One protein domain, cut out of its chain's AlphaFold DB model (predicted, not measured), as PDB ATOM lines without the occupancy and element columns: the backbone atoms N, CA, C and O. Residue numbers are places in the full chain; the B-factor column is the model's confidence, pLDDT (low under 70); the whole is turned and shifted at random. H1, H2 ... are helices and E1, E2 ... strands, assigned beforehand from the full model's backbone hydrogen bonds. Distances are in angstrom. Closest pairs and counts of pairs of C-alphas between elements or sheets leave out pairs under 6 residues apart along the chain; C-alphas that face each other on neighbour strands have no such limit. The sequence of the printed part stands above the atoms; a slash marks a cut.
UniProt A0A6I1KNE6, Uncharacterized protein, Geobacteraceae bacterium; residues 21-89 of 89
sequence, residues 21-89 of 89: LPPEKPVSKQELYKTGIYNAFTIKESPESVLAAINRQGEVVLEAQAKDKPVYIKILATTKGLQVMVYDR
ATOM      1  N   LEU A  21     117.746  73.180 110.910       76.12
ATOM      2  CA  LEU A  21     118.893  73.948 110.469       76.12
ATOM      3  C   LEU A  21     118.954  73.901 108.943       76.12
ATOM      4  O   LEU A  21     118.640  72.867 108.345       76.12
ATOM      5  N   PRO A  22     119.382  74.999 108.299       83.44
ATOM      6  CA  PRO A  22     119.723  74.940 106.892       83.44
ATOM      7  C   PRO A  22     120.785  73.852 106.667       83.44
ATOM      8  O   PRO A  22     121.592  73.570 107.562       83.44
ATOM      9  N   PRO A  23     120.800  73.230 105.483       86.81
ATOM     10  CA  PRO A  23     121.742  72.162 105.201       86.81
ATOM     11  C   PRO A  23     123.181  72.691 105.224       86.81
ATOM     12  O   PRO A  23     123.445  73.817 104.801       86.81
ATOM     13  N   GLU A  24     124.131  71.860 105.665       85.38
ATOM     14  CA  GLU A  24     125.562  72.219 105.707       85.38
ATOM     15  C   GLU A  24     126.100  72.664 104.343       85.38
ATOM     16  O   GLU A  24     126.974  73.527 104.251       85.38
ATOM     17  N   LYS A  25     125.573  72.063 103.272       88.38
ATOM     18  CA  LYS A  25     125.839  72.452 101.892       88.38
ATOM     19  C   LYS A  25     124.526  72.862 101.236       88.38
ATOM     20  O   LYS A  25     123.565  72.094 101.322       88.38
ATOM     21  N   PRO A  26     124.481  74.016 100.552       91.25
ATOM     22  CA  PRO A  26     123.309  74.401  99.790       91.25
ATOM     23  C   PRO A  26     122.954  73.328  98.763       91.25
ATOM     24  O   PRO A  26     123.793  72.906  97.966       91.25
ATOM     25  N   VAL A  27     121.691  72.929  98.771       94.44
ATOM     26  CA  VAL A  27     121.068  72.095  97.754       94.44
ATOM     27  C   VAL A  27     121.096  72.850  96.433       94.44
ATOM     28  O   VAL A  27     120.735  74.029  96.347       94.44
ATOM     29  N   SER A  28     121.518  72.152  95.388       95.69
ATOM     30  CA  SER A  28     121.544  72.649  94.019       95.69
ATOM     31  C   SER A  28     120.241  72.347  93.273       95.69
ATOM     32  O   SER A  28     119.525  71.382  93.552       95.69
ATOM     33  N   LYS A  29     119.958  73.137  92.232       95.31
ATOM     34  CA  LYS A  29     118.817  72.892  91.332       95.31
ATOM     35  C   LYS A  29     118.885  71.500  90.683       95.31
ATOM     36  O   LYS A  29     117.861  70.861  90.466       95.31
ATOM     37  N   GLN A  30     120.094  71.011  90.402       95.56
ATOM     38  CA  GLN A  30     120.320  69.682  89.830       95.56
ATOM     39  C   GLN A  30     119.941  68.569  90.809       95.56
ATOM     40  O   GLN A  30     119.328  67.590  90.394       95.56
ATOM     41  N   GLU A  31     120.263  68.707  92.096       95.50
ATOM     42  CA  GLU A  31     119.834  67.752  93.127       95.50
ATOM     43  C   GLU A  31     118.317  67.742  93.292       95.50
ATOM     44  O   GLU A  31     117.729  66.664  93.354       95.50
ATOM     45  N   LEU A  32     117.678  68.916  93.266       96.69
ATOM     46  CA  LEU A  32     116.220  69.009  93.289       96.69
ATOM     47  C   LEU A  32     115.591  68.285  92.094       96.69
ATOM     48  O   LEU A  32     114.684  67.480  92.279       96.69
ATOM     49  N   TYR A  33     116.094  68.486  90.874       96.69
ATOM     50  CA  TYR A  33     115.554  67.786  89.704       96.69
ATOM     51  C   TYR A  33     115.826  66.283  89.698       96.69
ATOM     52  O   TYR A  33     114.988  65.529  89.205       96.69
ATOM     53  N   LYS A  34     116.941  65.826  90.279       96.19
ATOM     54  CA  LYS A  34     117.231  64.388  90.420       96.19
ATOM     55  C   LYS A  34     116.175  63.650  91.244       96.19
ATOM     56  O   LYS A  34     116.019  62.450  91.057       96.19
ATOM     57  N   THR A  35     115.435  64.346  92.110       96.12
ATOM     58  CA  THR A  35     114.314  63.743  92.852       96.12
ATOM     59  C   THR A  35     113.130  63.363  91.956       96.12
ATOM     60  O   THR A  35     112.307  62.545  92.351       96.12
ATOM     61  N   GLY A  36     113.006  63.967  90.767       96.56
ATOM     62  CA  GLY A  36     111.908  63.712  89.835       96.56
ATOM     63  C   GLY A  36     110.545  64.262  90.265       96.56
ATOM     64  O   GLY A  36     109.570  64.036  89.551       96.56
ATOM     65  N   ILE A  37     110.442  65.008  91.375       96.44
ATOM     66  CA  ILE A  37     109.143  65.457  91.916       96.44
ATOM     67  C   ILE A  37     108.334  66.300  90.923       96.44
ATOM     68  O   ILE A  37     107.128  66.129  90.822       96.44
ATOM     69  N   TYR A  38     109.000  67.142  90.128       96.06
ATOM     70  CA  TYR A  38     108.347  67.982  89.118       96.06
ATOM     71  C   TYR A  38     107.909  67.205  87.871       96.06
ATOM     72  O   TYR A  38     107.105  67.707  87.094       96.06
ATOM     73  N   ASN A  39     108.425  65.988  87.681       96.12
ATOM     74  CA  ASN A  39     107.964  65.083  86.631       96.12
ATOM     75  C   ASN A  39     106.816  64.197  87.135       96.12
ATOM     76  O   ASN A  39     105.947  63.811  86.358       96.12
ATOM     77  N   ALA A  40     106.836  63.842  88.422       95.94
ATOM     78  CA  ALA A  40     105.882  62.918  89.025       95.94
ATOM     79  C   ALA A  40     104.597  63.598  89.528       95.94
ATOM     80  O   ALA A  40     103.553  62.949  89.579       95.94
ATOM     81  N   PHE A  41     104.664  64.881  89.892       97.00
ATOM     82  CA  PHE A  41     103.568  65.604  90.534       97.00
ATOM     83  C   PHE A  41     103.352  66.981  89.916       97.00
ATOM     84  O   PHE A  41     104.291  67.648  89.478       97.00
ATOM     85  N   THR A  42     102.106  67.451  89.955       97.06
ATOM     86  CA  THR A  42     101.796  68.854  89.674       97.06
ATOM     87  C   THR A  42     101.971  69.663  90.955       97.06
ATOM     88  O   THR A  42     101.171  69.542  91.881       97.06
ATOM     89  N   ILE A  43     103.030  70.468  91.000       96.88
ATOM     90  CA  ILE A  43     103.423  71.320  92.132       96.88
ATOM     91  C   ILE A  43     103.204  72.781  91.721       96.88
ATOM     92  O   ILE A  43     103.522  73.147  90.587       96.88
ATOM     93  N   LYS A  44     102.645  73.614  92.608       95.19
ATOM     94  CA  LYS A  44     102.356  75.031  92.300       95.19
ATOM     95  C   LYS A  44     103.597  75.914  92.421       95.19
ATOM     96  O   LYS A  44     103.749  76.878  91.673       95.19
ATOM     97  N   GLU A  45     104.459  75.606  93.379       97.00
ATOM     98  CA  GLU A  45     105.671  76.351  93.686       97.00
ATOM     99  C   GLU A  45     106.746  76.125  92.616       97.00
ATOM    100  O   GLU A  45     107.002  74.996  92.184       97.00
ATOM    101  N   SER A  46     107.432  77.198  92.211       96.56
ATOM    102  CA  SER A  46     108.540  77.089  91.261       96.56
ATOM    103  C   SER A  46     109.741  76.355  91.874       96.56
ATOM    104  O   SER A  46     109.968  76.458  93.086       96.56
ATOM    105  N   PRO A  47     110.568  75.669  91.060       96.94
ATOM    106  CA  PRO A  47     111.785  75.012  91.540       96.94
ATOM    107  C   PRO A  47     112.703  75.953  92.326       96.94
ATOM    108  O   PRO A  47     113.314  75.542  93.307       96.94
ATOM    109  N   GLU A  48     112.789  77.220  91.926       97.06
ATOM    110  CA  GLU A  48     113.592  78.247  92.593       97.06
ATOM    111  C   GLU A  48     113.048  78.583  93.983       97.06
ATOM    112  O   GLU A  48     113.823  78.733  94.926       97.06
ATOM    113  N   SER A  49     111.721  78.673  94.120       97.38
ATOM    114  CA  SER A  49     111.063  78.939  95.401       97.38
ATOM    115  C   SER A  49     111.270  77.777  96.373       97.38
ATOM    116  O   SER A  49     111.679  77.993  97.516       97.38
ATOM    117  N   VAL A  50     111.095  76.544  95.889       97.31
ATOM    118  CA  VAL A  50     111.347  75.318  96.659       97.31
ATOM    119  C   VAL A  50     112.810  75.233  97.087       97.31
ATOM    120  O   VAL A  50     113.102  74.990  98.258       97.31
ATOM    121  N   LEU A  51     113.742  75.501  96.170       96.88
ATOM    122  CA  LEU A  51     115.174  75.487  96.460       96.88
ATOM    123  C   LEU A  51     115.559  76.533  97.516       96.88
ATOM    124  O   LEU A  51     116.337  76.238  98.424       96.88
ATOM    125  N   ALA A  52     115.004  77.743  97.419       96.56
ATOM    126  CA  ALA A  52     115.235  78.808  98.388       96.56
ATOM    127  C   ALA A  52     114.696  78.440  99.779       96.56
ATOM    128  O   ALA A  52     115.372  78.686 100.780       96.56
ATOM    129  N   ALA A  53     113.511  77.826  99.849       95.94
ATOM    130  CA  ALA A  53     112.928  77.356 101.103       95.94
ATOM    131  C   ALA A  53     113.802  76.276 101.758       95.94
ATOM    132  O   ALA A  53     114.209  76.445 102.907       95.94
ATOM    133  N   ILE A  54     114.181  75.237 101.006       95.62
ATOM    134  CA  ILE A  54     115.028  74.139 101.500       95.62
ATOM    135  C   ILE A  54     116.378  74.664 101.998       95.62
ATOM    136  O   ILE A  54     116.820  74.304 103.086       95.62
ATOM    137  N   ASN A  55     117.030  75.554 101.248       94.31
ATOM    138  CA  ASN A  55     118.338  76.084 101.642       94.31
ATOM    139  C   ASN A  55     118.282  77.031 102.839       94.31
ATOM    140  O   ASN A  55     119.287  77.205 103.525       94.31
ATOM    141  N   ARG A  56     117.124  77.641 103.106       93.19
ATOM    142  CA  ARG A  56     116.926  78.501 104.273       93.19
ATOM    143  C   ARG A  56     116.501  77.717 105.512       93.19
ATOM    144  O   ARG A  56     116.880  78.102 106.613       93.19
ATOM    145  N   GLN A  57     115.677  76.688 105.339       93.38
ATOM    146  CA  GLN A  57     114.948  76.040 106.433       93.38
ATOM    147  C   GLN A  57     115.341  74.576 106.648       93.38
ATOM    148  O   GLN A  57     114.898  73.983 107.620       93.38
ATOM    149  N   GLY A  58     116.119  73.960 105.757       93.25
ATOM    150  CA  GLY A  58     116.455  72.532 105.811       93.25
ATOM    151  C   GLY A  58     115.348  71.608 105.300       93.25
ATOM    152  O   GLY A  58     115.630  70.496 104.864       93.25
ATOM    153  N   GLU A  59     114.099  72.068 105.272       94.69
ATOM    154  CA  GLU A  59     112.956  71.303 104.786       94.69
ATOM    155  C   GLU A  59     111.891  72.195 104.147       94.69
ATOM    156  O   GLU A  59     111.885  73.414 104.320       94.69
ATOM    157  N   VAL A  60     110.982  71.577 103.396       96.50
ATOM    158  CA  VAL A  60     109.775  72.226 102.881       96.50
ATOM    159  C   VAL A  60     108.656  71.199 102.720       96.50
ATOM    160  O   VAL A  60     108.905  70.044 102.370       96.50
ATOM    161  N   VAL A  61     107.419  71.621 102.977       96.94
ATOM    162  CA  VAL A  61     106.207  70.848 102.685       96.94
ATOM    163  C   VAL A  61     105.448  71.562 101.576       96.94
ATOM    164  O   VAL A  61     105.206  72.763 101.671       96.94
ATOM    165  N   LEU A  62     105.104  70.824 100.528       97.38
ATOM    166  CA  LEU A  62     104.470  71.332  99.317       97.38
ATOM    167  C   LEU A  62     103.089  70.709  99.151       97.38
ATOM    168  O   LEU A  62     102.903  69.517  99.413       97.38
ATOM    169  N   GLU A  63     102.138  71.503  98.669       97.25
ATOM    170  CA  GLU A  63     100.877  70.976  98.155       97.25
ATOM    171  C   GLU A  63     101.065  70.533  96.705       97.25
ATOM    172  O   GLU A  63     101.528  71.305  95.862       97.25
ATOM    173  N   ALA A  64     100.670  69.301  96.393       97.12
ATOM    174  CA  ALA A  64     100.795  68.773  95.044       97.12
ATOM    175  C   ALA A  64      99.597  67.910  94.642       97.12
ATOM    176  O   ALA A  64      98.763  67.532  95.468       97.12
ATOM    177  N   GLN A  65      99.514  67.600  93.351       97.12
ATOM    178  CA  GLN A  65      98.557  66.642  92.801       97.12
ATOM    179  C   GLN A  65      99.304  65.443  92.213       97.12
ATOM    180  O   GLN A  65     100.197  65.597  91.373       97.12
ATOM    181  N   ALA A  66      98.919  64.246  92.650       94.81
ATOM    182  CA  ALA A  66      99.329  62.971  92.085       94.81
ATOM    183  C   ALA A  66      98.196  62.452  91.192       94.81
ATOM    184  O   ALA A  66      97.247  61.829  91.675       94.81
ATOM    185  N   LYS A  67      98.277  62.722  89.882       89.62
ATOM    186  CA  LYS A  67      97.138  62.560  88.958       89.62
ATOM    187  C   LYS A  67      95.936  63.366  89.481       89.62
ATOM    188  O   LYS A  67      96.040  64.582  89.573       89.62
ATOM    189  N   ASP A  68      94.863  62.697  89.898       90.06
ATOM    190  CA  ASP A  68      93.629  63.320  90.395       90.06
ATOM    191  C   ASP A  68      93.523  63.327  91.933       90.06
ATOM    192  O   ASP A  68      92.444  63.559  92.481       90.06
ATOM    193  N   LYS A  69      94.614  63.016  92.648       95.00
ATOM    194  CA  LYS A  69      94.633  62.949  94.116       95.00
ATOM    195  C   LYS A  69      95.508  64.046  94.722       95.00
ATOM    196  O   LYS A  69      96.701  64.092  94.402       95.00
ATOM    197  N   PRO A  70      94.971  64.871  95.639       97.00
ATOM    198  CA  PRO A  70      95.784  65.840  96.351       97.00
ATOM    199  C   PRO A  70      96.692  65.124  97.353       97.00
ATOM    200  O   PRO A  70      96.255  64.227  98.074       97.00
ATOM    201  N   VAL A  71      97.953  65.537  97.400       97.62
ATOM    202  CA  VAL A  71      98.975  64.979  98.290       97.62
ATOM    203  C   VAL A  71      99.822  66.093  98.897       97.62
ATOM    204  O   VAL A  71      99.945  67.186  98.334       97.62
ATOM    205  N   TYR A  72     100.449  65.795 100.028       97.94
ATOM    206  CA  TYR A  72     101.535  66.591 100.582       97.94
ATOM    207  C   TYR A  72     102.877  65.953 100.241       97.94
ATOM    208  O   TYR A  72     103.075  64.756 100.450       97.94
ATOM    209  N   ILE A  73     103.819  66.761  99.761       97.75
ATOM    210  CA  ILE A  73     105.201  66.335  99.524       97.75
ATOM    211  C   ILE A  73     106.091  67.027 100.547       97.75
ATOM    212  O   ILE A  73     106.240  68.245 100.512       97.75
ATOM    213  N   LYS A  74     106.712  66.258 101.443       97.31
ATOM    214  CA  LYS A  74     107.759  66.757 102.337       97.31
ATOM    215  C   LYS A  74     109.125  66.470 101.727       97.31
ATOM    216  O   LYS A  74     109.434  65.323 101.406       97.31
ATOM    217  N   ILE A  75     109.946  67.507 101.604       96.88
ATOM    218  CA  ILE A  75     111.338  67.409 101.171       96.88
ATOM    219  C   ILE A  75     112.222  67.814 102.342       96.88
ATOM    220  O   ILE A  75     112.053  68.896 102.899       96.88
ATOM    221  N   LEU A  76     113.174  66.955 102.690       95.25
ATOM    222  CA  LEU A  76     114.156  67.188 103.742       95.25
ATOM    223  C   LEU A  76     115.564  67.161 103.144       95.25
ATOM    224  O   LEU A  76     115.936  66.198 102.467       95.25
ATOM    225  N   ALA A  77     116.355  68.198 103.407       94.62
ATOM    226  CA  ALA A  77     117.772  68.211 103.086       94.62
ATOM    227  C   ALA A  77     118.556  67.491 104.184       94.62
ATOM    228  O   ALA A  77     118.619  67.927 105.330       94.62
ATOM    229  N   THR A  78     119.157  66.364 103.820       91.06
ATOM    230  CA  THR A  78     119.980  65.547 104.712       91.06
ATOM    231  C   THR A  78     121.443  65.616 104.288       91.06
ATOM    232  O   THR A  78     121.767  65.997 103.162       91.06
ATOM    233  N   THR A  79     122.344  65.137 105.145       86.31
ATOM    234  CA  THR A  79     123.770  64.978 104.804       86.31
ATOM    235  C   THR A  79     124.015  64.039 103.615       86.31
ATOM    236  O   THR A  79     125.088  64.077 103.019       86.31
ATOM    237  N   LYS A  80     123.032  63.205 103.246       87.81
ATOM    238  CA  LYS A  80     123.089  62.271 102.107       87.81
ATOM    239  C   LYS A  80     122.392  62.801 100.847       87.81
ATOM    240  O   LYS A  80     122.366  62.096  99.840       87.81
ATOM    241  N   GLY A  81     121.824  64.006 100.893       91.06
ATOM    242  CA  GLY A  81     121.025  64.597  99.819       91.06
ATOM    243  C   GLY A  81     119.561  64.791 100.216       91.06
ATOM    244  O   GLY A  81     119.227  64.867 101.400       91.06
ATOM    245  N   LEU A  82     118.681  64.887  99.221       95.31
ATOM    246  CA  LEU A  82     117.258  65.147  99.436       95.31
ATOM    247  C   LEU A  82     116.480  63.858  99.703       95.31
ATOM    248  O   LEU A  82     116.505  62.930  98.895       95.31
ATOM    249  N   GLN A  83     115.736  63.838 100.804       95.62
ATOM    250  CA  GLN A  83     114.732  62.818 101.076       95.62
ATOM    251  C   GLN A  83     113.347  63.376 100.755       95.62
ATOM    252  O   GLN A  83     112.989  64.457 101.216       95.62
ATOM    253  N   VAL A  84     112.572  62.626  99.972       97.00
ATOM    254  CA  VAL A  84     111.207  62.985  99.585       97.00
ATOM    255  C   VAL A  84     110.234  62.007 100.225       97.00
ATOM    256  O   VAL A  84     110.412  60.793 100.130       97.00
ATOM    257  N   MET A  85     109.204  62.540 100.870       97.12
ATOM    258  CA  MET A  85     108.113  61.782 101.470       97.12
ATOM    259  C   MET A  85     106.794  62.306 100.921       97.12
ATOM    260  O   MET A  85     106.623  63.515 100.768       97.12
ATOM    261  N   VAL A  86     105.870  61.398 100.627       97.06
ATOM    262  CA  VAL A  86     104.552  61.730 100.080       97.06
ATOM    263  C   VAL A  86     103.496  61.224 101.045       97.06
ATOM    264  O   VAL A  86     103.569  60.081 101.498       97.06
ATOM    265  N   TYR A  87     102.533  62.082 101.351       96.25
ATOM    266  CA  TYR A  87     101.422  61.791 102.243       96.25
ATOM    267  C   TYR A  87     100.115  62.119 101.540       96.25
ATOM    268  O   TYR A  87     100.035  63.102 100.802       96.25
ATOM    269  N   ASP A  88      99.088  61.319 101.798       93.06
ATOM    270  CA  ASP A  88      97.732  61.666 101.388       93.06
ATOM    271  C   ASP A  88      97.275  62.927 102.140       93.06
ATOM    272  O   ASP A  88      97.641  63.132 103.304       93.06
ATOM    273  N   ARG A  89      96.534  63.793 101.441       85.62
ATOM    274  CA  ARG A  89      95.971  65.023 102.007       85.62
ATOM    275  C   ARG A  89      94.658  64.768 102.736       85.62
ATOM    276  O   ARG A  89      93.815  64.031 102.180       85.62
TER     277      ARG A  89
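AT A GLANCE: This is residues 21 to 89 of the 89 residues of an uncharacterized protein of Geobacteraceae bacterium (UniProt A0A6I1KNE6). A strongly twisted sheet of three long strands in a meander, each the antiparallel neighbour of the one before, has H3 packed along one face, making two layers; the short H1 and H2 only graze the sheet. The end of E1 bends, and residues 42 to 43 pair with it. The printed part has 69 residues, with three named helices and three named strands that follow along the chain as H1, H2, H3, E1, E2, E3; the sheet's order is E1, E2, E3, all antiparallel, and the class is mixed, helices and strands. It is compact, with a radius of gyration of the C-alphas of 11.4 A, and elongated, 36 by 19 by 19 A.

IN THESE COORDINATES: From Leu 21 the printed part reaches H1, residues 29 to 34, starting at C-alpha 29 (118.817, 72.892, 91.332). H2 is residues 37 to 40, and H3 residues 47 to 57, 15.3 A long. E1, residues 59 to 66, spans 20.4 A and bends by 59 degrees at residue 63. E2, residues 69 to 78, spans 27.6 A. E3, residues 81 to 88, spans 23.5 A and ends at C-alpha 88 (97.732, 61.666, 101.388).

HOW THE PARTS SIT: E1 and E2 form an antiparallel hairpin, with N 62 and O 73 within hydrogen-bond range at 2.8 A. E2 and E3 form another, with N 74 and O 85 at 2.8 A. H3 runs along the strands at a height over the sheet of 8.3 A; Ile 54 and Val 60 are its closest C-alphas to E1, 5.8 A. H1 and H3 touch, about perpendicular at 78 degrees, closest at the C-alphas of Lys 29 and Leu 51, 6.8 A. H2 and H3 are only just apart, at 8.2 A. In H1 and H3 every O i to N i+4 pair is within hydrogen-bond range; H2 is too short for one.

THE WHOLE: The C-alphas of Glu 24 and Asp 68 are farthest apart, 36.5 A. The printed part has no cut, no link is long, and no printed residue is under 70 in pLDDT.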